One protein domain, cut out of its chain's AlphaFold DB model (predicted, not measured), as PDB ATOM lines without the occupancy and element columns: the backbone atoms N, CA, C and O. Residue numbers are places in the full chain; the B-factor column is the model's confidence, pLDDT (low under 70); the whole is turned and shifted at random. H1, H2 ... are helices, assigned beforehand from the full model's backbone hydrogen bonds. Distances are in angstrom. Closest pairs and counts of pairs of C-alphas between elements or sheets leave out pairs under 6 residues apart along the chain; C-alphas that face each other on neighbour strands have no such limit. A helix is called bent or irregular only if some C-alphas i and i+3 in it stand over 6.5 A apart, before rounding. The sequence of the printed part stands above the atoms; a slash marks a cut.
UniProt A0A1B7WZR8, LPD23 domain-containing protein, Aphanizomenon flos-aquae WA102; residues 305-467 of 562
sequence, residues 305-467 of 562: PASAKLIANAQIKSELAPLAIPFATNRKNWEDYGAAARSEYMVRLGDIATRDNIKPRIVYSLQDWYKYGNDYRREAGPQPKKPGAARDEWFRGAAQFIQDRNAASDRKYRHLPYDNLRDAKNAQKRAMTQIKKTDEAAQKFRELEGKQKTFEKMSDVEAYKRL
ATOM      1  N   PRO A 305     -89.303 366.568  34.043       54.62
ATOM      2  CA  PRO A 305     -90.390 366.223  33.126       54.62
ATOM      3  C   PRO A 305     -91.660 367.048  33.383       54.62
ATOM      4  O   PRO A 305     -92.161 367.712  32.481       54.62
ATOM      5  N   ALA A 306     -92.095 367.118  34.645       47.94
ATOM      6  CA  ALA A 306     -93.306 367.833  35.042       47.94
ATOM      7  C   ALA A 306     -93.231 369.362  34.852       47.94
ATOM      8  O   ALA A 306     -94.250 369.998  34.589       47.94
ATOM      9  N   SER A 307     -92.052 369.982  34.985       50.62
ATOM     10  CA  SER A 307     -91.898 371.439  34.842       50.62
ATOM     11  C   SER A 307     -91.436 371.881  33.453       50.62
ATOM     12  O   SER A 307     -91.456 373.076  33.154       50.62
ATOM     13  N   ALA A 308     -91.065 370.952  32.571       57.78
ATOM     14  CA  ALA A 308     -90.393 371.296  31.327       57.78
ATOM     15  C   ALA A 308     -91.232 372.131  30.365       57.78
ATOM     16  O   ALA A 308     -90.750 373.138  29.846       57.78
ATOM     17  N   LYS A 309     -92.506 371.783  30.177       63.41
ATOM     18  CA  LYS A 309     -93.416 372.591  29.352       63.41
ATOM     19  C   LYS A 309     -93.604 373.992  29.913       63.41
ATOM     20  O   LYS A 309     -93.618 374.954  29.155       63.41
ATOM     21  N   LEU A 310     -93.726 374.113  31.237       61.03
ATOM     22  CA  LEU A 310     -93.880 375.407  31.897       61.03
ATOM     23  C   LEU A 310     -92.651 376.291  31.655       61.03
ATOM     24  O   LEU A 310     -92.800 377.457  31.298       61.03
ATOM     25  N   ILE A 311     -91.453 375.725  31.801       58.56
ATOM     26  CA  ILE A 311     -90.182 376.433  31.613       58.56
ATOM     27  C   ILE A 311     -89.986 376.826  30.145       58.56
ATOM     28  O   ILE A 311     -89.699 377.990  29.865       58.56
ATOM     29  N   ALA A 312     -90.213 375.901  29.206       62.62
ATOM     30  CA  ALA A 312     -90.124 376.173  27.772       62.62
ATOM     31  C   ALA A 312     -91.112 377.269  27.341       62.62
ATOM     32  O   ALA A 312     -90.727 378.236  26.686       62.62
ATOM     33  N   ASN A 313     -92.373 377.171  27.772       64.50
ATOM     34  CA  ASN A 313     -93.396 378.163  27.445       64.50
ATOM     35  C   ASN A 313     -93.103 379.529  28.075       64.50
ATOM     36  O   ASN A 313     -93.326 380.553  27.431       64.50
ATOM     37  N   ALA A 314     -92.590 379.575  29.309       62.81
ATOM     38  CA  ALA A 314     -92.200 380.827  29.950       62.81
ATOM     39  C   ALA A 314     -91.058 381.522  29.191       62.81
ATOM     40  O   ALA A 314     -91.134 382.729  28.951       62.81
ATOM     41  N   GLN A 315     -90.049 380.759  28.756       63.44
ATOM     42  CA  GLN A 315     -88.941 381.269  27.950       63.44
ATOM     43  C   GLN A 315     -89.439 381.811  26.605       63.44
ATOM     44  O   GLN A 315     -89.217 382.983  26.299       63.44
ATOM     45  N   ILE A 316     -90.199 381.012  25.848       67.50
ATOM     46  CA  ILE A 316     -90.748 381.428  24.549       67.50
ATOM     47  C   ILE A 316     -91.628 382.674  24.704       67.50
ATOM     48  O   ILE A 316     -91.512 383.618  23.927       67.50
ATOM     49  N   LYS A 317     -92.462 382.736  25.748       70.31
ATOM     50  CA  LYS A 317     -93.302 383.909  26.028       70.31
ATOM     51  C   LYS A 317     -92.472 385.162  26.315       70.31
ATOM     52  O   LYS A 317     -92.852 386.245  25.870       70.31
ATOM     53  N   SER A 318     -91.354 385.029  27.032       68.06
ATOM     54  CA  SER A 318     -90.442 386.150  27.293       68.06
ATOM     55  C   SER A 318     -89.799 386.690  26.009       68.06
ATOM     56  O   SER A 318     -89.658 387.900  25.862       68.06
ATOM     57  N   GLU A 319     -89.505 385.812  25.044       72.19
ATOM     58  CA  GLU A 319     -88.944 386.178  23.739       72.19
ATOM     59  C   GLU A 319     -89.999 386.725  22.764       72.19
ATOM     60  O   GLU A 319     -89.707 387.621  21.972       72.19
ATOM     61  N   LEU A 320     -91.243 386.241  22.844       74.88
ATOM     62  CA  LEU A 320     -92.372 386.743  22.053       74.88
ATOM     63  C   LEU A 320     -92.804 388.152  22.473       74.88
ATOM     64  O   LEU A 320     -93.211 388.946  21.623       74.88
ATOM     65  N   ALA A 321     -92.732 388.476  23.768       76.31
ATOM     66  CA  ALA A 321     -93.212 389.745  24.316       76.31
ATOM     67  C   ALA A 321     -92.670 390.998  23.588       76.31
ATOM     68  O   ALA A 321     -93.490 391.808  23.144       76.31
ATOM     69  N   PRO A 322     -91.346 391.175  23.380       77.19
ATOM     70  CA  PRO A 322     -90.823 392.331  22.645       77.19
ATOM     71  C   PRO A 322     -91.161 392.317  21.143       77.19
ATOM     72  O   PRO A 322     -91.111 393.359  20.491       77.19
ATOM     73  N   LEU A 323     -91.524 391.161  20.579       81.00
ATOM     74  CA  LEU A 323     -91.812 390.986  19.151       81.00
ATOM     75  C   LEU A 323     -93.291 391.207  18.797       81.00
ATOM     76  O   LEU A 323     -93.617 391.413  17.627       81.00
ATOM     77  N   ALA A 324     -94.189 391.217  19.787       79.88
ATOM     78  CA  ALA A 324     -95.632 391.319  19.573       79.88
ATOM     79  C   ALA A 324     -96.055 392.613  18.851       79.88
ATOM     80  O   ALA A 324     -96.855 392.573  17.915       79.88
ATOM     81  N   ILE A 325     -95.498 393.764  19.250       83.69
ATOM     82  CA  ILE A 325     -95.809 395.065  18.632       83.69
ATOM     83  C   ILE A 325     -95.284 395.133  17.183       83.69
ATOM     84  O   ILE A 325     -96.076 395.463  16.290       83.69
ATOM     85  N   PRO A 326     -94.005 394.801  16.898       82.69
ATOM     86  CA  PRO A 326     -93.512 394.692  15.526       82.69
ATOM     87  C   PRO A 326     -94.333 393.741  14.654       82.69
ATOM     88  O   PRO A 326     -94.656 394.094  13.522       82.69
ATOM     89  N   PHE A 327     -94.729 392.576  15.177       89.31
ATOM     90  CA  PHE A 327     -95.547 391.607  14.448       89.31
ATOM     91  C   PHE A 327     -96.936 392.161  14.102       89.31
ATOM     92  O   PHE A 327     -97.349 392.113  12.941       89.31
ATOM     93  N   ALA A 328     -97.640 392.752  15.073       86.88
ATOM     94  CA  ALA A 328     -98.942 393.378  14.836       86.88
ATOM     95  C   ALA A 328     -98.845 394.524  13.814       86.88
ATOM     96  O   ALA A 328     -99.692 394.655  12.928       86.88
ATOM     97  N   THR A 329     -97.773 395.316  13.897       88.62
ATOM     98  CA  THR A 329     -97.479 396.397  12.950       88.62
ATOM     99  C   THR A 329     -97.214 395.853  11.549       88.62
ATOM    100  O   THR A 329     -97.785 396.350  10.582       88.62
ATOM    101  N   ASN A 330     -96.398 394.804  11.424       93.50
ATOM    102  CA  ASN A 330     -96.120 394.134  10.156       93.50
ATOM    103  C   ASN A 330     -97.407 393.613   9.509       93.50
ATOM    104  O   ASN A 330     -97.660 393.897   8.339       93.50
ATOM    105  N   ARG A 331     -98.260 392.933  10.290       93.25
ATOM    106  CA  ARG A 331     -99.557 392.428   9.820       93.25
ATOM    107  C   ARG A 331    -100.439 393.555   9.290       93.25
ATOM    108  O   ARG A 331    -100.946 393.453   8.177       93.25
ATOM    109  N   LYS A 332    -100.559 394.651  10.045       94.00
ATOM    110  CA  LYS A 332    -101.310 395.836   9.614       94.00
ATOM    111  C   LYS A 332    -100.754 396.417   8.309       94.00
ATOM    112  O   LYS A 332    -101.517 396.700   7.395       94.00
ATOM    113  N   ASN A 333     -99.433 396.542   8.177       92.25
ATOM    114  CA  ASN A 333     -98.833 397.066   6.947       92.25
ATOM    115  C   ASN A 333     -99.097 396.154   5.734       92.25
ATOM    116  O   ASN A 333     -99.275 396.654   4.626       92.25
ATOM    117  N   TRP A 334     -99.152 394.831   5.920       94.50
ATOM    118  CA  TRP A 334     -99.575 393.898   4.868       94.50
ATOM    119  C   TRP A 334    -101.053 394.056   4.497       94.50
ATOM    120  O   TRP A 334    -101.395 394.004   3.313       94.50
ATOM    121  N   GLU A 335    -101.926 394.287   5.480       93.81
ATOM    122  CA  GLU A 335    -103.338 394.607   5.243       93.81
ATOM    123  C   GLU A 335    -103.479 395.910   4.429       93.81
ATOM    124  O   GLU A 335    -104.178 395.915   3.408       93.81
ATOM    125  N   ASP A 336    -102.745 396.963   4.807       92.50
ATOM    126  CA  ASP A 336    -102.703 398.261   4.117       92.50
ATOM    127  C   ASP A 336    -102.155 398.130   2.687       92.50
ATOM    128  O   ASP A 336    -102.738 398.664   1.739       92.50
ATOM    129  N   TYR A 337    -101.064 397.373   2.503       96.56
ATOM    130  CA  TYR A 337    -100.513 397.062   1.182       96.56
ATOM    131  C   TYR A 337    -101.552 396.354   0.310       96.56
ATOM    132  O   TYR A 337    -101.784 396.754  -0.831       96.56
ATOM    133  N   GLY A 338    -102.216 395.330   0.852       95.50
ATOM    134  CA  GLY A 338    -103.248 394.588   0.142       95.50
ATOM    135  C   GLY A 338    -104.441 395.464  -0.242       95.50
ATOM    136  O   GLY A 338    -104.953 395.342  -1.354       95.50
ATOM    137  N   ALA A 339    -104.884 396.360   0.645       95.00
ATOM    138  CA  ALA A 339    -105.957 397.307   0.349       95.00
ATOM    139  C   ALA A 339    -105.557 398.284  -0.766       95.00
ATOM    140  O   ALA A 339    -106.319 398.486  -1.708       95.00
ATOM    141  N   ALA A 340    -104.335 398.815  -0.712       96.56
ATOM    142  CA  ALA A 340    -103.798 399.701  -1.736       96.56
ATOM    143  C   ALA A 340    -103.601 399.001  -3.095       96.56
ATOM    144  O   ALA A 340    -103.880 399.592  -4.138       96.56
ATOM    145  N   ALA A 341    -103.172 397.736  -3.103       96.19
ATOM    146  CA  ALA A 341    -103.053 396.927  -4.316       96.19
ATOM    147  C   ALA A 341    -104.422 396.660  -4.963       96.19
ATOM    148  O   ALA A 341    -104.576 396.807  -6.176       96.19
ATOM    149  N   ARG A 342    -105.442 396.343  -4.153       95.38
ATOM    150  CA  ARG A 342    -106.823 396.189  -4.641       95.38
ATOM    151  C   ARG A 342    -107.400 397.504  -5.166       95.38
ATOM    152  O   ARG A 342    -108.029 397.487  -6.218       95.38
ATOM    153  N   SER A 343    -107.147 398.629  -4.489       96.31
ATOM    154  CA  SER A 343    -107.466 399.974  -4.993       96.31
ATOM    155  C   SER A 343    -106.873 400.212  -6.375       96.31
ATOM    156  O   SER A 343    -107.607 400.529  -7.304       96.31
ATOM    157  N   GLU A 344    -105.561 400.009  -6.536       95.56
ATOM    158  CA  GLU A 344    -104.899 400.174  -7.834       95.56
ATOM    159  C   GLU A 344    -105.556 399.306  -8.912       95.56
ATOM    160  O   GLU A 344    -105.793 399.778 -10.025       95.56
ATOM    161  N   TYR A 345    -105.851 398.047  -8.596       94.88
ATOM    162  CA  TYR A 345    -106.457 397.129  -9.547       94.88
ATOM    163  C   TYR A 345    -107.859 397.573  -9.985       94.88
ATOM    164  O   TYR A 345    -108.139 397.619 -11.181       94.88
ATOM    165  N   MET A 346    -108.713 397.976  -9.042       93.88
ATOM    166  CA  MET A 346    -110.072 398.438  -9.344       93.88
ATOM    167  C   MET A 346    -110.084 399.763 -10.112       93.88
ATOM    168  O   MET A 346    -110.890 399.919 -11.026       93.88
ATOM    169  N   VAL A 347    -109.164 400.683  -9.807       94.06
ATOM    170  CA  VAL A 347    -108.989 401.923 -10.581       94.06
ATOM    171  C   VAL A 347    -108.558 401.603 -12.013       94.06
ATOM    172  O   VAL A 347    -109.140 402.126 -12.955       94.06
ATOM    173  N   ARG A 348    -107.606 400.678 -12.208       93.56
ATOM    174  CA  ARG A 348    -107.192 400.246 -13.555       93.56
ATOM    175  C   ARG A 348    -108.338 399.619 -14.353       93.56
ATOM    176  O   ARG A 348    -108.394 399.821 -15.561       93.56
ATOM    177  N   LEU A 349    -109.222 398.850 -13.712       94.00
ATOM    178  CA  LEU A 349    -110.417 398.311 -14.373       94.00
ATOM    179  C   LEU A 349    -111.356 399.440 -14.825       94.00
ATOM    180  O   LEU A 349    -111.786 399.423 -15.976       94.00
ATOM    181  N   GLY A 350    -111.583 400.449 -13.977       93.62
ATOM    182  CA  GLY A 350    -112.354 401.647 -14.334       93.62
ATOM    183  C   GLY A 350    -111.727 402.459 -15.478       93.62
ATOM    184  O   GLY A 350    -112.422 402.869 -16.406       93.62
ATOM    185  N   ASP A 351    -110.400 402.615 -15.479       92.94
ATOM    186  CA  ASP A 351    -109.670 403.263 -16.577       92.94
ATOM    187  C   ASP A 351    -109.855 402.495 -17.898       92.94
ATOM    188  O   ASP A 351    -110.046 403.096 -18.953       92.94
ATOM    189  N   ILE A 352    -109.812 401.156 -17.869       93.69
ATOM    190  CA  ILE A 352    -110.069 400.336 -19.065       93.69
ATOM    191  C   ILE A 352    -111.523 400.497 -19.518       93.69
ATOM    192  O   ILE A 352    -111.759 400.613 -20.719       93.69
ATOM    193  N   ALA A 353    -112.471 400.552 -18.581       92.94
ATOM    194  CA  ALA A 353    -113.899 400.695 -18.852       92.94
ATOM    195  C   ALA A 353    -114.281 402.028 -19.520       92.94
ATOM    196  O   ALA A 353    -115.391 402.148 -20.026       92.94
ATOM    197  N   THR A 354    -113.373 403.008 -19.591       91.94
ATOM    198  CA  THR A 354    -113.608 404.319 -20.231       91.94
ATOM    199  C   THR A 354    -112.680 404.604 -21.415       91.94
ATOM    200  O   THR A 354    -112.792 405.643 -22.061       91.94
ATOM    201  N   ARG A 355    -111.765 403.684 -21.737       89.62
ATOM    202  CA  ARG A 355    -110.702 403.900 -22.725       89.62
ATOM    203  C   ARG A 355    -111.139 403.571 -24.157       89.62
ATOM    204  O   ARG A 355    -111.944 402.671 -24.387       89.62
ATOM    205  N   ASP A 356    -110.519 404.253 -25.118       90.44
ATOM    206  CA  ASP A 356    -110.573 403.928 -26.549       90.44
ATOM    207  C   ASP A 356    -109.260 403.302 -27.041       90.44
ATOM    208  O   ASP A 356    -108.200 403.432 -26.416       90.44
ATOM    209  N   ASN A 357    -109.314 402.640 -28.200       90.00
ATOM    210  CA  ASN A 357    -108.195 401.933 -28.821       90.00
ATOM    211  C   ASN A 357    -107.569 400.892 -27.876       90.00
ATOM    212  O   ASN A 357    -106.345 400.833 -27.687       90.00
ATOM    213  N   ILE A 358    -108.410 400.059 -27.256       90.62
ATOM    214  CA  ILE A 358    -107.978 399.089 -26.249       90.62
ATOM    215  C   ILE A 358    -107.227 397.946 -26.940       90.62
ATOM    216  O   ILE A 358    -107.708 397.295 -27.874       90.62
ATOM    217  N   LYS A 359    -106.005 397.673 -26.465       91.50
ATOM    218  CA  LYS A 359    -105.232 396.505 -26.902       91.50
ATOM    219  C   LYS A 359    -105.773 395.259 -26.185       91.50
ATOM    220  O   LYS A 359    -105.744 395.259 -24.956       91.50
ATOM    221  N   PRO A 360    -106.146 394.174 -26.896       90.94
ATOM    222  CA  PRO A 360    -106.716 392.964 -26.284       90.94
ATOM    223  C   PRO A 360    -105.912 392.407 -25.107       90.94
ATOM    224  O   PRO A 360    -106.471 392.017 -24.086       90.94
ATOM    225  N   ARG A 361    -104.575 392.445 -25.218       92.88
ATOM    226  CA  ARG A 361    -103.658 391.991 -24.167       92.88
ATOM    227  C   ARG A 361    -103.924 392.661 -22.815       92.88
ATOM    228  O   ARG A 361    -103.733 391.993 -21.816       92.88
ATOM    229  N   ILE A 362    -104.363 393.923 -22.776       90.81
ATOM    230  CA  ILE A 362    -104.621 394.656 -21.522       90.81
ATOM    231  C   ILE A 362    -105.711 393.968 -20.696       90.81
ATOM    232  O   ILE A 362    -105.568 393.879 -19.484       90.81
ATOM    233  N   VAL A 363    -106.762 393.467 -21.350       91.50
ATOM    234  CA  VAL A 363    -107.871 392.768 -20.686       91.50
ATOM    235  C   VAL A 363    -107.522 391.302 -20.460       91.50
ATOM    236  O   VAL A 363    -107.719 390.779 -19.371       91.50
ATOM    237  N   TYR A 364    -106.932 390.640 -21.456       92.62
ATOM    238  CA  TYR A 364    -106.611 389.213 -21.365       92.62
ATOM    239  C   TYR A 364    -105.491 388.872 -20.385       92.62
ATOM    240  O   TYR A 364    -105.421 387.735 -19.933       92.62
ATOM    241  N   SER A 365    -104.631 389.833 -20.039       90.56
ATOM    242  CA  SER A 365    -103.621 389.654 -18.995       90.56
ATOM    243  C   SER A 365    -104.136 389.928 -17.581       90.56
ATOM    244  O   SER A 365    -103.355 389.821 -16.638       90.56
ATOM    245  N   LEU A 366    -105.390 390.360 -17.410       90.31
ATOM    246  CA  LEU A 366    -105.954 390.556 -16.075       90.31
ATOM    247  C   LEU A 366    -106.100 389.195 -15.397       90.31
ATOM    248  O   LEU A 366    -106.611 388.252 -15.996       90.31
ATOM    249  N   GLN A 367    -105.695 389.106 -14.132       84.19
ATOM    250  CA  GLN A 367    -105.774 387.864 -13.363       84.19
ATOM    251  C   GLN A 367    -107.202 387.293 -13.358       84.19
ATOM    252  O   GLN A 367    -107.405 386.101 -13.586       84.19
ATOM    253  N   ASP A 368    -108.206 388.158 -13.204       91.62
ATOM    254  CA  ASP A 368    -109.607 387.740 -13.160       91.62
ATOM    255  C   ASP A 368    -110.237 387.510 -14.536       91.62
ATOM    256  O   ASP A 368    -111.355 387.000 -14.614       91.62
ATOM    257  N   TRP A 369    -109.540 387.818 -15.636       92.94
ATOM    258  CA  TRP A 369    -110.023 387.444 -16.966       92.94
ATOM    259  C   TRP A 369    -110.136 385.922 -17.099       92.94
ATOM    260  O   TRP A 369    -111.108 385.417 -17.656       92.94
ATOM    261  N   TYR A 370    -109.199 385.174 -16.515       90.44
ATOM    262  CA  TYR A 370    -109.267 383.712 -16.473       90.44
ATOM    263  C   TYR A 370    -110.438 383.201 -15.629       90.44
ATOM    264  O   TYR A 370    -110.980 382.134 -15.912       90.44
ATOM    265  N   LYS A 371    -110.857 383.979 -14.625       92.06
ATOM    266  CA  LYS A 371    -111.961 383.638 -13.726       92.06
ATOM    267  C   LYS A 371    -113.330 383.957 -14.330       92.06
ATOM    268  O   LYS A 371    -114.224 383.124 -14.263       92.06
ATOM    269  N   TYR A 372    -113.497 385.138 -14.928       94.75
ATOM    270  CA  TYR A 372    -114.806 385.651 -15.364       94.75
ATOM    271  C   TYR A 372    -114.956 385.800 -16.883       94.75
ATOM    272  O   TYR A 372    -116.060 386.026 -17.375       94.75
ATOM    273  N   GLY A 373    -113.884 385.667 -17.664       93.31
ATOM    274  CA  GLY A 373    -113.901 385.949 -19.102       93.31
ATOM    275  C   GLY A 373    -114.755 384.983 -19.928       93.31
ATOM    276  O   GLY A 373    -115.251 385.349 -20.994       93.31
ATOM    277  N   ASN A 374    -114.960 383.748 -19.456       95.00
ATOM    278  CA  ASN A 374    -115.911 382.813 -20.070       95.00
ATOM    279  C   ASN A 374    -117.361 383.249 -19.845       95.00
ATOM    280  O   ASN A 374    -118.172 383.171 -20.765       95.00
ATOM    281  N   ASP A 375    -117.670 383.733 -18.644       95.88
ATOM    282  CA  ASP A 375    -119.005 384.212 -18.297       95.88
ATOM    283  C   ASP A 375    -119.342 385.480 -19.067       95.88
ATOM    284  O   ASP A 375    -120.401 385.556 -19.684       95.88
ATOM    285  N   TYR A 376    -118.390 386.411 -19.145       96.81
ATOM    286  CA  TYR A 376    -118.558 387.619 -19.938       96.81
ATOM    287  C   TYR A 376    -118.786 387.308 -21.424       96.81
ATOM    288  O   TYR A 376    -119.696 387.852 -22.038       96.81
ATOM    289  N   ARG A 377    -118.019 386.375 -22.006       96.00
ATOM    290  CA  ARG A 377    -118.211 385.937 -23.404       96.00
ATOM    291  C   ARG A 377    -119.589 385.335 -23.668       96.00
ATOM    292  O   ARG A 377    -120.105 385.474 -24.773       96.00
ATOM    293  N   ARG A 378    -120.159 384.641 -22.684       96.25
ATOM    294  CA  ARG A 378    -121.500 384.058 -22.787       96.25
ATOM    295  C   ARG A 378    -122.589 385.132 -22.766       96.25
ATOM    296  O   ARG A 378    -123.605 384.952 -23.422       96.25
ATOM    297  N   GLU A 379    -122.362 386.227 -22.046       95.50
ATOM    298  CA  GLU A 379    -123.310 387.336 -21.903       95.50
ATOM    299  C   GLU A 379    -123.206 388.358 -23.043       95.50
ATOM    300  O   GLU A 379    -124.203 388.699 -23.670       95.50
ATOM    301  N   ALA A 380    -121.992 388.806 -23.365       94.31
ATOM    302  CA  ALA A 380    -121.732 389.845 -24.363       94.31
ATOM    303  C   ALA A 380    -121.494 389.304 -25.786       94.31
ATOM    304  O   ALA A 380    -121.321 390.077 -26.730       94.31
ATOM    305  N   GLY A 381    -121.437 387.981 -25.954       94.38
ATOM    306  CA  GLY A 381    -121.112 387.339 -27.224       94.38
ATOM    307  C   GLY A 381    -119.614 387.384 -27.581       94.38
ATOM    308  O   GLY A 381    -118.766 387.807 -26.784       94.38
ATOM    309  N   PRO A 382    -119.241 386.893 -28.780       93.50
ATOM    310  CA  PRO A 382    -117.846 386.796 -29.195       93.50
ATOM    311  C   PRO A 382    -117.213 388.177 -29.416       93.50
ATOM    312  O   PRO A 382    -117.842 389.079 -29.963       93.50
ATOM    313  N   GLN A 383    -115.928 388.314 -29.071       93.50
ATOM    314  CA  GLN A 383    -115.170 389.545 -29.310       93.50
ATOM    315  C   GLN A 383    -115.193 389.920 -30.807       93.50
ATOM    316  O   GLN A 383    -114.834 389.088 -31.655       93.50
ATOM    317  N   PRO A 384    -115.502 391.181 -31.161       94.50
ATOM    318  CA  PRO A 384    -115.353 391.666 -32.526       94.50
ATOM    319  C   PRO A 384    -113.915 391.496 -33.047       94.50
ATOM    320  O   PRO A 384    -112.935 391.848 -32.382       94.50
ATOM    321  N   LYS A 385    -113.782 390.947 -34.262       90.12
ATOM    322  CA  LYS A 385    -112.479 390.617 -34.877       90.12
ATOM    323  C   LYS A 385    -111.716 391.851 -35.367       90.12
ATOM    324  O   LYS A 385    -110.488 391.872 -35.323       90.12
ATOM    325  N   LYS A 386    -112.433 392.870 -35.854       89.50
ATOM    326  CA  LYS A 386    -111.833 394.094 -36.403       89.50
ATOM    327  C   LYS A 386    -111.611 395.132 -35.294       89.50
ATOM    328  O   LYS A 386    -112.484 395.278 -34.441       89.50
ATOM    329  N   PRO A 387    -110.474 395.851 -35.286       88.38
ATOM    330  CA  PRO A 387    -110.314 397.043 -34.457       88.38
ATOM    331  C   PRO A 387    -111.397 398.085 -34.760       88.38
ATOM    332  O   PRO A 387    -111.752 398.268 -35.923       88.38
ATOM    333  N   GLY A 388    -111.901 398.761 -33.728       89.88
ATOM    334  CA  GLY A 388    -112.902 399.820 -33.857       89.88
ATOM    335  C   GLY A 388    -113.806 399.922 -32.629       89.88
ATOM    336  O   GLY A 388    -113.675 399.130 -31.695       89.88
ATOM    337  N   ALA A 389    -114.752 400.863 -32.672       91.62
ATOM    338  CA  ALA A 389    -115.627 401.208 -31.549       91.62
ATOM    339  C   ALA A 389    -116.341 399.996 -30.926       91.62
ATOM    340  O   ALA A 389    -116.301 399.832 -29.715       91.62
ATOM    341  N   ALA A 390    -116.889 399.091 -31.747       92.50
ATOM    342  CA  ALA A 390    -117.564 397.883 -31.258       92.50
ATOM    343  C   ALA A 390    -116.626 396.941 -30.478       92.50
ATOM    344  O   ALA A 390    -117.035 396.282 -29.525       92.50
ATOM    345  N   ARG A 391    -115.345 396.862 -30.868       94.19
ATOM    346  CA  ARG A 391    -114.355 396.048 -30.151       94.19
ATOM    347  C   ARG A 391    -113.961 396.701 -28.830       94.19
ATOM    348  O   ARG A 391    -113.796 396.000 -27.838       94.19
ATOM    349  N   ASP A 392    -113.791 398.018 -28.831       93.75
ATOM    350  CA  ASP A 392    -113.461 398.765 -27.619       93.75
ATOM    351  C   ASP A 392    -114.625 398.728 -26.621       93.75
ATOM    352  O   ASP A 392    -114.397 398.489 -25.443       93.75
ATOM    353  N   GLU A 393    -115.870 398.830 -27.090       95.00
ATOM    354  CA  GLU A 393    -117.078 398.646 -26.278       95.00
ATOM    355  C   GLU A 393    -117.131 397.261 -25.623       95.00
ATOM    356  O   GLU A 393    -117.362 397.156 -24.419       95.00
ATOM    357  N   TRP A 394    -116.809 396.204 -26.376       96.44
ATOM    358  CA  TRP A 394    -116.707 394.850 -25.829       96.44
ATOM    359  C   TRP A 394    -115.628 394.744 -24.736       96.44
ATOM    360  O   TRP A 394    -115.829 394.109 -23.704       96.44
ATOM    361  N   PHE A 395    -114.470 395.389 -24.905       96.12
ATOM    362  CA  PHE A 395    -113.427 395.379 -23.872       96.12
ATOM    363  C   PHE A 395    -113.754 396.263 -22.662       96.12
ATOM    364  O   PHE A 395    -113.390 395.898 -21.542       96.12
ATOM    365  N   ARG A 396    -114.454 397.386 -22.857       96.69
ATOM    366  CA  ARG A 396    -114.975 398.207 -21.757       96.69
ATOM    367  C   ARG A 396    -115.969 397.414 -20.917       96.69
ATOM    368  O   ARG A 396    -115.819 397.349 -19.700       96.69
ATOM    369  N   GLY A 397    -116.912 396.738 -21.574       96.00
ATOM    370  CA  GLY A 397    -117.872 395.859 -20.913       96.00
ATOM    371  C   GLY A 397    -117.195 394.707 -20.169       96.00
ATOM    372  O   GLY A 397    -117.589 394.398 -19.050       96.00
ATOM    373  N   ALA A 398    -116.127 394.124 -20.726       96.50
ATOM    374  CA  ALA A 398    -115.349 393.084 -20.051       96.50
ATOM    375  C   ALA A 398    -114.719 393.582 -18.739       96.50
ATOM    376  O   ALA A 398    -114.780 392.897 -17.717       96.50
ATOM    377  N   ALA A 399    -114.104 394.768 -18.766       96.31
ATOM    378  CA  ALA A 399    -113.485 395.362 -17.587       96.31
ATOM    379  C   ALA A 399    -114.526 395.727 -16.519       96.31
ATOM    380  O   ALA A 399    -114.322 395.396 -15.350       96.31
ATOM    381  N   GLN A 400    -115.659 396.313 -16.928       95.94
ATOM    382  CA  GLN A 400    -116.780 396.615 -16.037       95.94
ATOM    383  C   GLN A 400    -117.346 395.340 -15.399       95.94
ATOM    384  O   GLN A 400    -117.501 395.267 -14.184       95.94
ATOM    385  N   PHE A 401    -117.557 394.288 -16.194       95.94
ATOM    386  CA  PHE A 401    -118.056 393.007 -15.701       95.94
ATOM    387  C   PHE A 401    -117.134 392.398 -14.637       95.94
ATOM    388  O   PHE A 401    -117.603 391.923 -13.603       95.94
ATOM    389  N   ILE A 402    -115.814 392.430 -14.854       95.31
ATOM    390  CA  ILE A 402    -114.832 391.969 -13.860       95.31
ATOM    391  C   ILE A 402    -114.903 392.821 -12.589       95.31
ATOM    392  O   ILE A 402    -114.885 392.275 -11.484       95.31
ATOM    393  N   GLN A 403    -114.987 394.145 -12.736       93.31
ATOM    394  CA  GLN A 403    -115.072 395.078 -11.615       93.31
ATOM    395  C   GLN A 403    -116.296 394.777 -10.736       93.31
ATOM    396  O   GLN A 403    -116.156 394.594  -9.522       93.31
ATOM    397  N   ASP A 404    -117.466 394.618 -11.353       93.38
ATOM    398  CA  ASP A 404    -118.725 394.332 -10.662       93.38
ATOM    399  C   ASP A 404    -118.699 392.955  -9.992       93.38
ATOM    400  O   ASP A 404    -119.084 392.807  -8.828       93.38
ATOM    401  N   ARG A 405    -118.175 391.933 -10.684       94.44
ATOM    402  CA  ARG A 405    -118.038 390.578 -10.129       94.44
ATOM    403  C   ARG A 405    -117.088 390.533  -8.941       94.44
ATOM    404  O   ARG A 405    -117.373 389.826  -7.972       94.44
ATOM    405  N   ASN A 406    -115.992 391.285  -8.963       92.56
ATOM    406  CA  ASN A 406    -115.077 391.377  -7.826       92.56
ATOM    407  C   ASN A 406    -115.716 392.069  -6.626       92.56
ATOM    408  O   ASN A 406    -115.664 391.532  -5.519       92.56
ATOM    409  N   ALA A 407    -116.386 393.202  -6.846       90.12
ATOM    410  CA  ALA A 407    -117.110 393.901  -5.789       90.12
ATOM    411  C   ALA A 407    -118.244 393.042  -5.197       90.12
ATOM    412  O   ALA A 407    -118.465 393.048  -3.982       90.12
ATOM    413  N   ALA A 408    -118.944 392.263  -6.025       91.69
ATOM    414  CA  ALA A 408    -120.011 391.374  -5.582       91.69
ATOM    415  C   ALA A 408    -119.478 390.153  -4.813       91.69
ATOM    416  O   ALA A 408    -120.004 389.832  -3.746       91.69
ATOM    417  N   SER A 409    -118.434 389.492  -5.318       89.25
ATOM    418  CA  SER A 409    -117.956 388.207  -4.786       89.25
ATOM    419  C   SER A 409    -117.086 388.315  -3.533       89.25
ATOM    420  O   SER A 409    -117.131 387.409  -2.704       89.25
ATOM    421  N   ASP A 410    -116.332 389.403  -3.350       88.44
ATOM    422  CA  ASP A 410    -115.452 389.569  -2.191       88.44
ATOM    423  C   ASP A 410    -115.582 390.976  -1.587       88.44
ATOM    424  O   ASP A 410    -115.327 392.005  -2.217       88.44
ATOM    425  N   ARG A 411    -115.953 391.014  -0.299       89.56
ATOM    426  CA  ARG A 411    -116.115 392.249   0.478       89.56
ATOM    427  C   ARG A 411    -114.839 393.096   0.504       89.56
ATOM    428  O   ARG A 411    -114.942 394.304   0.669       89.56
ATOM    429  N   LYS A 412    -113.654 392.508   0.314       89.19
ATOM    430  CA  LYS A 412    -112.366 393.221   0.290       89.19
ATOM    431  C   LYS A 412    -112.198 394.175  -0.895       89.19
ATOM    432  O   LYS A 412    -111.298 395.013  -0.841       89.19
ATOM    433  N   TYR A 413    -113.013 394.040  -1.943       89.50
ATOM    434  CA  TYR A 413    -113.077 394.986  -3.064       89.50
ATOM    435  C   TYR A 413    -114.150 396.065  -2.871       89.50
ATOM    436  O   TYR A 413    -114.258 396.977  -3.687       89.50
ATOM    437  N   ARG A 414    -114.935 395.989  -1.789       86.44
ATOM    438  CA  ARG A 414    -115.932 397.003  -1.430       86.44
ATOM    439  C   ARG A 414    -115.275 398.055  -0.538       86.44
ATOM    440  O   ARG A 414    -114.525 397.703   0.366       86.44
ATOM    441  N   HIS A 415    -115.597 399.329  -0.764       86.44
ATOM    442  CA  HIS A 415    -115.091 400.469   0.022       86.44
ATOM    443  C   HIS A 415    -113.557 400.520   0.099       86.44
ATOM    444  O   HIS A 415    -112.959 400.481   1.174       86.44
ATOM    445  N   LEU A 416    -112.919 400.573  -1.068       93.12
ATOM    446  CA  LEU A 416    -111.470 400.663  -1.169       93.12
ATOM    447  C   LEU A 416    -110.969 402.072  -0.794       93.12
ATOM    448  O   LEU A 416    -111.629 403.056  -1.121       93.12
ATOM    449  N   PRO A 417    -109.813 402.183  -0.112       94.06
ATOM    450  CA  PRO A 417    -109.370 403.436   0.506       94.06
ATOM    451  C   PRO A 417    -108.796 404.470  -0.472       94.06
ATOM    452  O   PRO A 417    -108.664 405.634  -0.105       94.06
ATOM    453  N   TYR A 418    -108.433 404.058  -1.689       95.81
ATOM    454  CA  TYR A 418    -107.899 404.943  -2.726       95.81
ATOM    455  C   TYR A 418    -108.716 404.817  -4.010       95.81
ATOM    456  O   TYR A 418    -109.010 403.700  -4.448       95.81
ATOM    457  N   ASP A 419    -109.014 405.965  -4.608       94.00
ATOM    458  CA  ASP A 419    -109.816 406.156  -5.820       94.00
ATOM    459  C   ASP A 419    -108.969 406.471  -7.066       94.00
ATOM    460  O   ASP A 419    -109.487 406.521  -8.178       94.00
ATOM    461  N   ASN A 420    -107.655 406.653  -6.897       95.25
ATOM    462  CA  ASN A 420    -106.739 406.984  -7.978       95.25
ATOM    463  C   ASN A 420    -105.435 406.173  -7.925       95.25
ATOM    464  O   ASN A 420    -104.964 405.722  -6.874       95.25
ATOM    465  N   LEU A 421    -104.817 406.009  -9.099       94.62
ATOM    466  CA  LEU A 421    -103.646 405.152  -9.282       94.62
ATOM    467  C   LEU A 421    -102.401 405.670  -8.547       94.62
ATOM    468  O   LEU A 421    -101.577 404.878  -8.085       94.62
ATOM    469  N   ARG A 422    -102.235 406.995  -8.467       96.19
ATOM    470  CA  ARG A 422    -101.056 407.624  -7.856       96.19
ATOM    471  C   ARG A 422    -101.020 407.335  -6.360       96.19
ATOM    472  O   ARG A 422     -99.989 406.883  -5.859       96.19
ATOM    473  N   ASP A 423    -102.131 407.554  -5.670       96.88
ATOM    474  CA  ASP A 423    -102.211 407.385  -4.223       96.88
ATOM    475  C   ASP A 423    -102.165 405.916  -3.823       96.88
ATOM    476  O   ASP A 423    -101.396 405.562  -2.928       96.88
ATOM    477  N   ALA A 424    -102.850 405.041  -4.566       96.62
ATOM    478  CA  ALA A 424    -102.764 403.596  -4.373       96.62
ATOM    479  C   ALA A 424    -101.312 403.081  -4.481       96.62
ATOM    480  O   ALA A 424    -100.827 402.365  -3.602       96.62
ATOM    481  N   LYS A 425    -100.565 403.499  -5.514       96.94
ATOM    482  CA  LYS A 425     -99.149 403.122  -5.682       96.94
ATOM    483  C   LYS A 425     -98.250 403.704  -4.594       96.94
ATOM    484  O   LYS A 425     -97.326 403.037  -4.128       96.94
ATOM    485  N   ASN A 426     -98.489 404.950  -4.189       97.25
ATOM    486  CA  ASN A 426     -97.725 405.582  -3.114       97.25
ATOM    487  C   ASN A 426     -97.962 404.879  -1.772       97.25
ATOM    488  O   ASN A 426     -97.007 404.645  -1.031       97.25
ATOM    489  N   ALA A 427     -99.204 404.494  -1.485       95.94
ATOM    490  CA  ALA A 427     -99.565 403.730  -0.301       95.94
ATOM    491  C   ALA A 427     -98.894 402.352  -0.279       95.94
ATOM    492  O   ALA A 427     -98.274 402.005   0.726       95.94
ATOM    493  N   GLN A 428     -98.898 401.618  -1.400       97.69
ATOM    494  CA  GLN A 428     -98.164 400.350  -1.519       97.69
ATOM    495  C   GLN A 428     -96.670 400.516  -1.206       97.69
ATOM    496  O   GLN A 428     -96.117 399.756  -0.413       97.69
ATOM    497  N   LYS A 429     -96.009 401.538  -1.770       97.06
ATOM    498  CA  LYS A 429     -94.582 401.810  -1.505       97.06
ATOM    499  C   LYS A 429     -94.309 402.118  -0.030       97.06
ATOM    500  O   LYS A 429     -93.334 401.614   0.534       97.06
ATOM    501  N   ARG A 430     -95.161 402.935   0.603       96.31
ATOM    502  CA  ARG A 430     -95.051 403.274   2.033       96.31
ATOM    503  C   ARG A 430     -95.226 402.032   2.904       96.31
ATOM    504  O   ARG A 430     -94.362 401.769   3.737       96.31
ATOM    505  N   ALA A 431     -96.275 401.247   2.662       94.38
ATOM    506  CA  ALA A 431     -96.540 400.006   3.383       94.38
ATOM    507  C   ALA A 431     -95.382 399.009   3.229       94.38
ATOM    508  O   ALA A 431     -94.862 398.521   4.226       94.38
ATOM    509  N   MET A 432     -94.882 398.804   2.005       95.38
ATOM    510  CA  MET A 432     -93.741 397.920   1.727       95.38
ATOM    511  C   MET A 432     -92.463 398.352   2.459       95.38
ATOM    512  O   MET A 432     -91.704 397.519   2.949       95.38
ATOM    513  N   THR A 433     -92.230 399.659   2.580       95.38
ATOM    514  CA  THR A 433     -91.093 400.187   3.346       95.38
ATOM    515  C   THR A 433     -91.213 399.839   4.831       95.38
ATOM    516  O   THR A 433     -90.219 399.482   5.457       95.38
ATOM    517  N   GLN A 434     -92.418 399.916   5.401       91.69
ATOM    518  CA  GLN A 434     -92.653 399.565   6.806       91.69
ATOM    519  C   GLN A 434     -92.644 398.047   7.040       91.69
ATOM    520  O   GLN A 434     -92.120 397.592   8.057       91.69
ATOM    521  N   ILE A 435     -93.146 397.257   6.085       91.50
ATOM    522  CA  ILE A 435     -93.040 395.791   6.090       91.50
ATOM    523  C   ILE A 435     -91.574 395.388   6.229       91.50
ATOM    524  O   ILE A 435     -91.235 394.718   7.196       91.50
ATOM    525  N   LYS A 436     -90.688 395.881   5.352       92.81
ATOM    526  CA  LYS A 436     -89.250 395.555   5.393       92.81
ATOM    527  C   LYS A 436     -88.596 395.852   6.746       92.81
ATOM    528  O   LYS A 436     -87.775 395.072   7.202       92.81
ATOM    529  N   LYS A 437     -88.981 396.946   7.414       91.44
ATOM    530  CA  LYS A 437     -88.462 397.313   8.747       91.44
ATOM    531  C   LYS A 437     -88.909 396.375   9.868       91.44
ATOM    532  O   LYS A 437     -88.293 396.362  10.925       91.44
ATOM    533  N   THR A 438     -90.012 395.663   9.671       89.38
ATOM    534  CA  THR A 438     -90.647 394.820  10.698       89.38
ATOM    535  C   THR A 438     -90.607 393.336  10.352       89.38
ATOM    536  O   THR A 438     -91.089 392.522  11.135       89.38
ATOM    537  N   ASP A 439     -90.050 392.982   9.194       88.31
ATOM    538  CA  ASP A 439     -90.150 391.639   8.639       88.31
ATOM    539  C   ASP A 439     -89.368 390.621   9.465       88.31
ATOM    540  O   ASP A 439     -89.927 389.602   9.852       88.31
ATOM    541  N   GLU A 440     -88.130 390.942   9.844       84.62
ATOM    542  CA  GLU A 440     -87.292 390.074  10.680       84.62
ATOM    543  C   GLU A 440     -87.969 389.758  12.025       84.62
ATOM    544  O   GLU A 440     -88.107 388.598  12.414       84.62
ATOM    545  N   ALA A 441     -88.495 390.783  12.703       78.62
ATOM    546  CA  ALA A 441     -89.220 390.606  13.958       78.62
ATOM    547  C   ALA A 441     -90.499 389.767  13.777       78.62
ATOM    548  O   ALA A 441     -90.828 388.944  14.631       78.62
ATOM    549  N   ALA A 442     -91.213 389.944  12.661       84.12
ATOM    550  CA  ALA A 442     -92.414 389.176  12.354       84.12
ATOM    551  C   ALA A 442     -92.107 387.713  11.992       84.12
ATOM    552  O   ALA A 442     -92.876 386.824  12.359       84.12
ATOM    553  N   GLN A 443     -90.996 387.452  11.295       85.94
ATOM    554  CA  GLN A 443     -90.505 386.103  11.010       85.94
ATOM    555  C   GLN A 443     -90.147 385.383  12.311       85.94
ATOM    556  O   GLN A 443     -90.697 384.315  12.580       85.94
ATOM    557  N   LYS A 444     -89.347 386.025  13.171       75.94
ATOM    558  CA  LYS A 444     -88.971 385.480  14.479       75.94
ATOM    559  C   LYS A 444     -90.185 385.215  15.377       75.94
ATOM    560  O   LYS A 444     -90.245 384.191  16.049       75.94
ATOM    561  N   PHE A 445     -91.192 386.094  15.358       86.31
ATOM    562  CA  PHE A 445     -92.443 385.870  16.094       86.31
ATOM    563  C   PHE A 445     -93.160 384.592  15.631       86.31
ATOM    564  O   PHE A 445     -93.562 383.778  16.459       86.31
ATOM    565  N   ARG A 446     -93.304 384.390  14.312       85.62
ATOM    566  CA  ARG A 446     -93.957 383.193  13.744       85.62
ATOM    567  C   ARG A 446     -93.190 381.913  14.061       85.62
ATOM    568  O   ARG A 446     -93.808 380.899  14.374       85.62
ATOM    569  N   GLU A 447     -91.864 381.968  14.003       80.56
ATOM    570  CA  GLU A 447     -90.990 380.854  14.370       80.56
ATOM    571  C   GLU A 447     -91.193 380.447  15.838       80.56
ATOM    572  O   GLU A 447     -91.449 379.280  16.132       80.56
ATOM    573  N   LEU A 448     -91.159 381.417  16.757       72.56
ATOM    574  CA  LEU A 448     -91.368 381.183  18.187       72.56
ATOM    575  C   LEU A 448     -92.784 380.680  18.500       72.56
ATOM    576  O   LEU A 448     -92.939 379.769  19.311       72.56
ATOM    577  N   GLU A 449     -93.816 381.202  17.830       82.62
ATOM    578  CA  GLU A 449     -95.189 380.695  17.965       82.62
ATOM    579  C   GLU A 449     -95.303 379.236  17.476       82.62
ATOM    580  O   GLU A 449     -95.967 378.405  18.101       82.62
ATOM    581  N   GLY A 450     -94.615 378.893  16.381       79.69
ATOM    582  CA  GLY A 450     -94.504 377.519  15.888       79.69
ATOM    583  C   GLY A 450     -93.804 376.598  16.890       79.69
ATOM    584  O   GLY A 450     -94.303 375.506  17.183       79.69
ATOM    585  N   LYS A 451     -92.694 377.058  17.480       73.56
ATOM    586  CA  LYS A 451     -91.977 376.344  18.547       73.56
ATOM    587  C   LYS A 451     -92.882 376.107  19.756       73.56
ATOM    588  O   LYS A 451     -92.966 374.971  20.220       73.56
ATOM    589  N   GLN A 452     -93.626 377.120  20.203       77.44
ATOM    590  CA  GLN A 452     -94.573 376.996  21.316       77.44
ATOM    591  C   GLN A 452     -95.622 375.908  21.052       77.44
ATOM    592  O   GLN A 452     -95.769 374.980  21.846       77.44
ATOM    593  N   LYS A 453     -96.288 375.958  19.891       80.00
ATOM    594  CA  LYS A 453     -97.288 374.955  19.477       80.00
ATOM    595  C   LYS A 453     -96.712 373.541  19.402       80.00
ATOM    596  O   LYS A 453     -97.434 372.565  19.589       80.00
ATOM    597  N   THR A 454     -95.425 373.422  19.086       74.31
ATOM    598  CA  THR A 454     -94.727 372.135  19.011       74.31
ATOM    599  C   THR A 454     -94.458 371.591  20.418       74.31
ATOM    600  O   THR A 454     -94.787 370.437  20.678       74.31
ATOM    601  N   PHE A 455     -93.974 372.421  21.350       67.81
ATOM    602  CA  PHE A 455     -93.795 372.047  22.763       67.81
ATOM    603  C   PHE A 455     -95.109 371.665  23.458       67.81
ATOM    604  O   PHE A 455     -95.137 370.704  24.227       67.81
ATOM    605  N   GLU A 456     -96.207 372.366  23.168       73.25
ATOM    606  CA  GLU A 456     -97.534 372.062  23.726       73.25
ATOM    607  C   GLU A 456     -98.034 370.657  23.345       73.25
ATOM    608  O   GLU A 456     -98.752 370.029  24.123       73.25
ATOM    609  N   LYS A 457     -97.625 370.140  22.178       77.00
ATOM    610  CA  LYS A 457     -98.024 368.816  21.668       77.00
ATOM    611  C   LYS A 457     -97.121 367.666  22.122       77.00
ATOM    612  O   LYS A 457     -97.501 366.513  21.944       77.00
ATOM    613  N   MET A 458     -95.936 367.950  22.660       68.31
ATOM    614  CA  MET A 458     -94.987 366.922  23.106       68.31
ATOM    615  C   MET A 458     -95.418 366.282  24.425       68.31
ATOM    616  O   MET A 458     -96.153 366.883  25.212       68.31
ATOM    617  N   SER A 459     -94.918 365.083  24.719       65.81
ATOM    618  CA  SER A 459     -94.953 364.565  26.089       65.81
ATOM    619  C   SER A 459     -94.036 365.385  27.008       65.81
ATOM    620  O   SER A 459     -93.091 366.038  26.566       65.81
ATOM    621  N   ASP A 460     -94.302 365.343  28.311       58.47
ATOM    622  CA  ASP A 460     -93.516 366.047  29.335       58.47
ATOM    623  C   ASP A 460     -92.041 365.608  29.332       58.47
ATOM    624  O   ASP A 460     -91.130 366.425  29.456       58.47
ATOM    625  N   VAL A 461     -91.797 364.318  29.080       54.22
ATOM    626  CA  VAL A 461     -90.451 363.738  28.968       54.22
ATOM    627  C   VAL A 461     -89.725 364.220  27.706       54.22
ATOM    628  O   VAL A 461     -88.526 364.493  27.757       54.22
ATOM    629  N   GLU A 462     -90.418 364.346  26.573       59.25
ATOM    630  CA  GLU A 462     -89.825 364.877  25.335       59.25
ATOM    631  C   GLU A 462     -89.540 366.377  25.433       59.25
ATOM    632  O   GLU A 462     -88.474 366.824  25.010       59.25
ATOM    633  N   ALA A 463     -90.458 367.150  26.021       57.84
ATOM    634  CA  ALA A 463     -90.252 368.572  26.281       57.84
ATOM    635  C   ALA A 463     -89.039 368.793  27.197       57.84
ATOM    636  O   ALA A 463     -88.218 369.670  26.941       57.84
ATOM    637  N   TYR A 464     -88.893 367.950  28.220       55.66
ATOM    638  CA  TYR A 464     -87.763 367.957  29.143       55.66
ATOM    639  C   TYR A 464     -86.424 367.690  28.462       55.66
ATOM    640  O   TYR A 464     -85.498 368.481  28.623       55.66
ATOM    641  N   LYS A 465     -86.336 366.652  27.621       56.50
ATOM    642  CA  LYS A 465     -85.119 366.361  26.839       56.50
ATOM    643  C   LYS A 465     -84.706 367.512  25.915       56.50
ATOM    644  O   LYS A 465     -83.538 367.627  25.565       56.50
ATOM    645  N   ARG A 466     -85.663 368.353  25.517       60.19
ATOM    646  CA  ARG A 466     -85.452 369.501  24.626       60.19
ATOM    647  C   ARG A 466     -85.190 370.819  25.360       60.19
ATOM    648  O   ARG A 466     -84.953 371.826  24.694       60.19
ATOM    649  N   LEU A 467     -85.212 370.848  26.696       62.88
ATOM    650  CA  LEU A 467     -84.807 372.042  27.436       62.88
ATOM    651  C   LEU A 467     -83.310 372.287  27.255       62.88
ATOM    652  O   LEU A 467     -82.489 371.414  27.527       62.88
TER     653      LEU A 467
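Overview. This is residues 305 to 467 of the 562 residues of the protein "LPD23 domain-containing protein" of Aphanizomenon flos-aquae WA102 (UniProt A0A1B7WZR8). A long helix, H1, kinked near residue 322, makes the spine of a rod, and the bent helix H5 folds back on it, H5a side by side with it and H5b packing on its residues 309 to 330. At the end of H1, H2, H3 and H4 make a small head; at its start, H6 crosses it. The printed part has 163 residues, with six named helices, H1 to H6 in chain order, and no named strand: all helix. It is extended, with a radius of gyration of the C-alphas of 24.4 A and spans of 77 by 32 by 23 A.

Along the chain. Find C-alpha 305 at (-90.390, 366.223, 33.126); from there H1 runs 69.6 A to C-alpha 354 at (-113.608, 404.319, -20.231). It is irregular, with C-alphas 306 and 309 7.4 A apart; so is H3, residues 369 to 380, with 371 and 374 7.5 A apart. H2 is residues 360 to 364; H4, residues 389 to 409, is 29.8 A long. H5, residues 421 to 457, was assigned as one helix by its hydrogen bonds but is bent, C-alphas 437 and 440 being 7.6 A apart: H5a is 421 to 437, H5b 440 to 457. H6, residues 460 to 465, ends at (-85.119, 366.361, 26.839).

Arrangement. Start at H1: its residues 330 to 348 touch H5a at a shallow tilt of 16 degrees, opposite ways, closest at C-alphas 340 and 424, 4.8 A. H5b touches it at C-alphas 327 and 442, 4.5 A. H6 touches it about perpendicular, 88 degrees, closest at C-alphas 308 and 464, 4.8 A. H4 touches H1's residues 346 to 354, closest at C-alphas 353 and 396, 4.0 A. H4 also touches H3, closest at C-alphas 376 and 398, 6.3 A, and H2, closest at C-alphas 363 and 395, 6.9 A. H1 and H3 are apart. Every O i to N i+4 pair is within hydrogen-bond range in H2, H4, H5a and H6; H1 has 40 of 46, H3 6 of 8, H5b 13 of 14.

Size, cuts and confidence. The C-alphas of Ala 306 and Gly 388 are the two farthest apart, 78.4 A. The printed part has no cut, and the link from H4 to H5 is long, 11 residues. Look for pLDDT under 70 at residues 305 to 316, 318, 455 and 458 to 467.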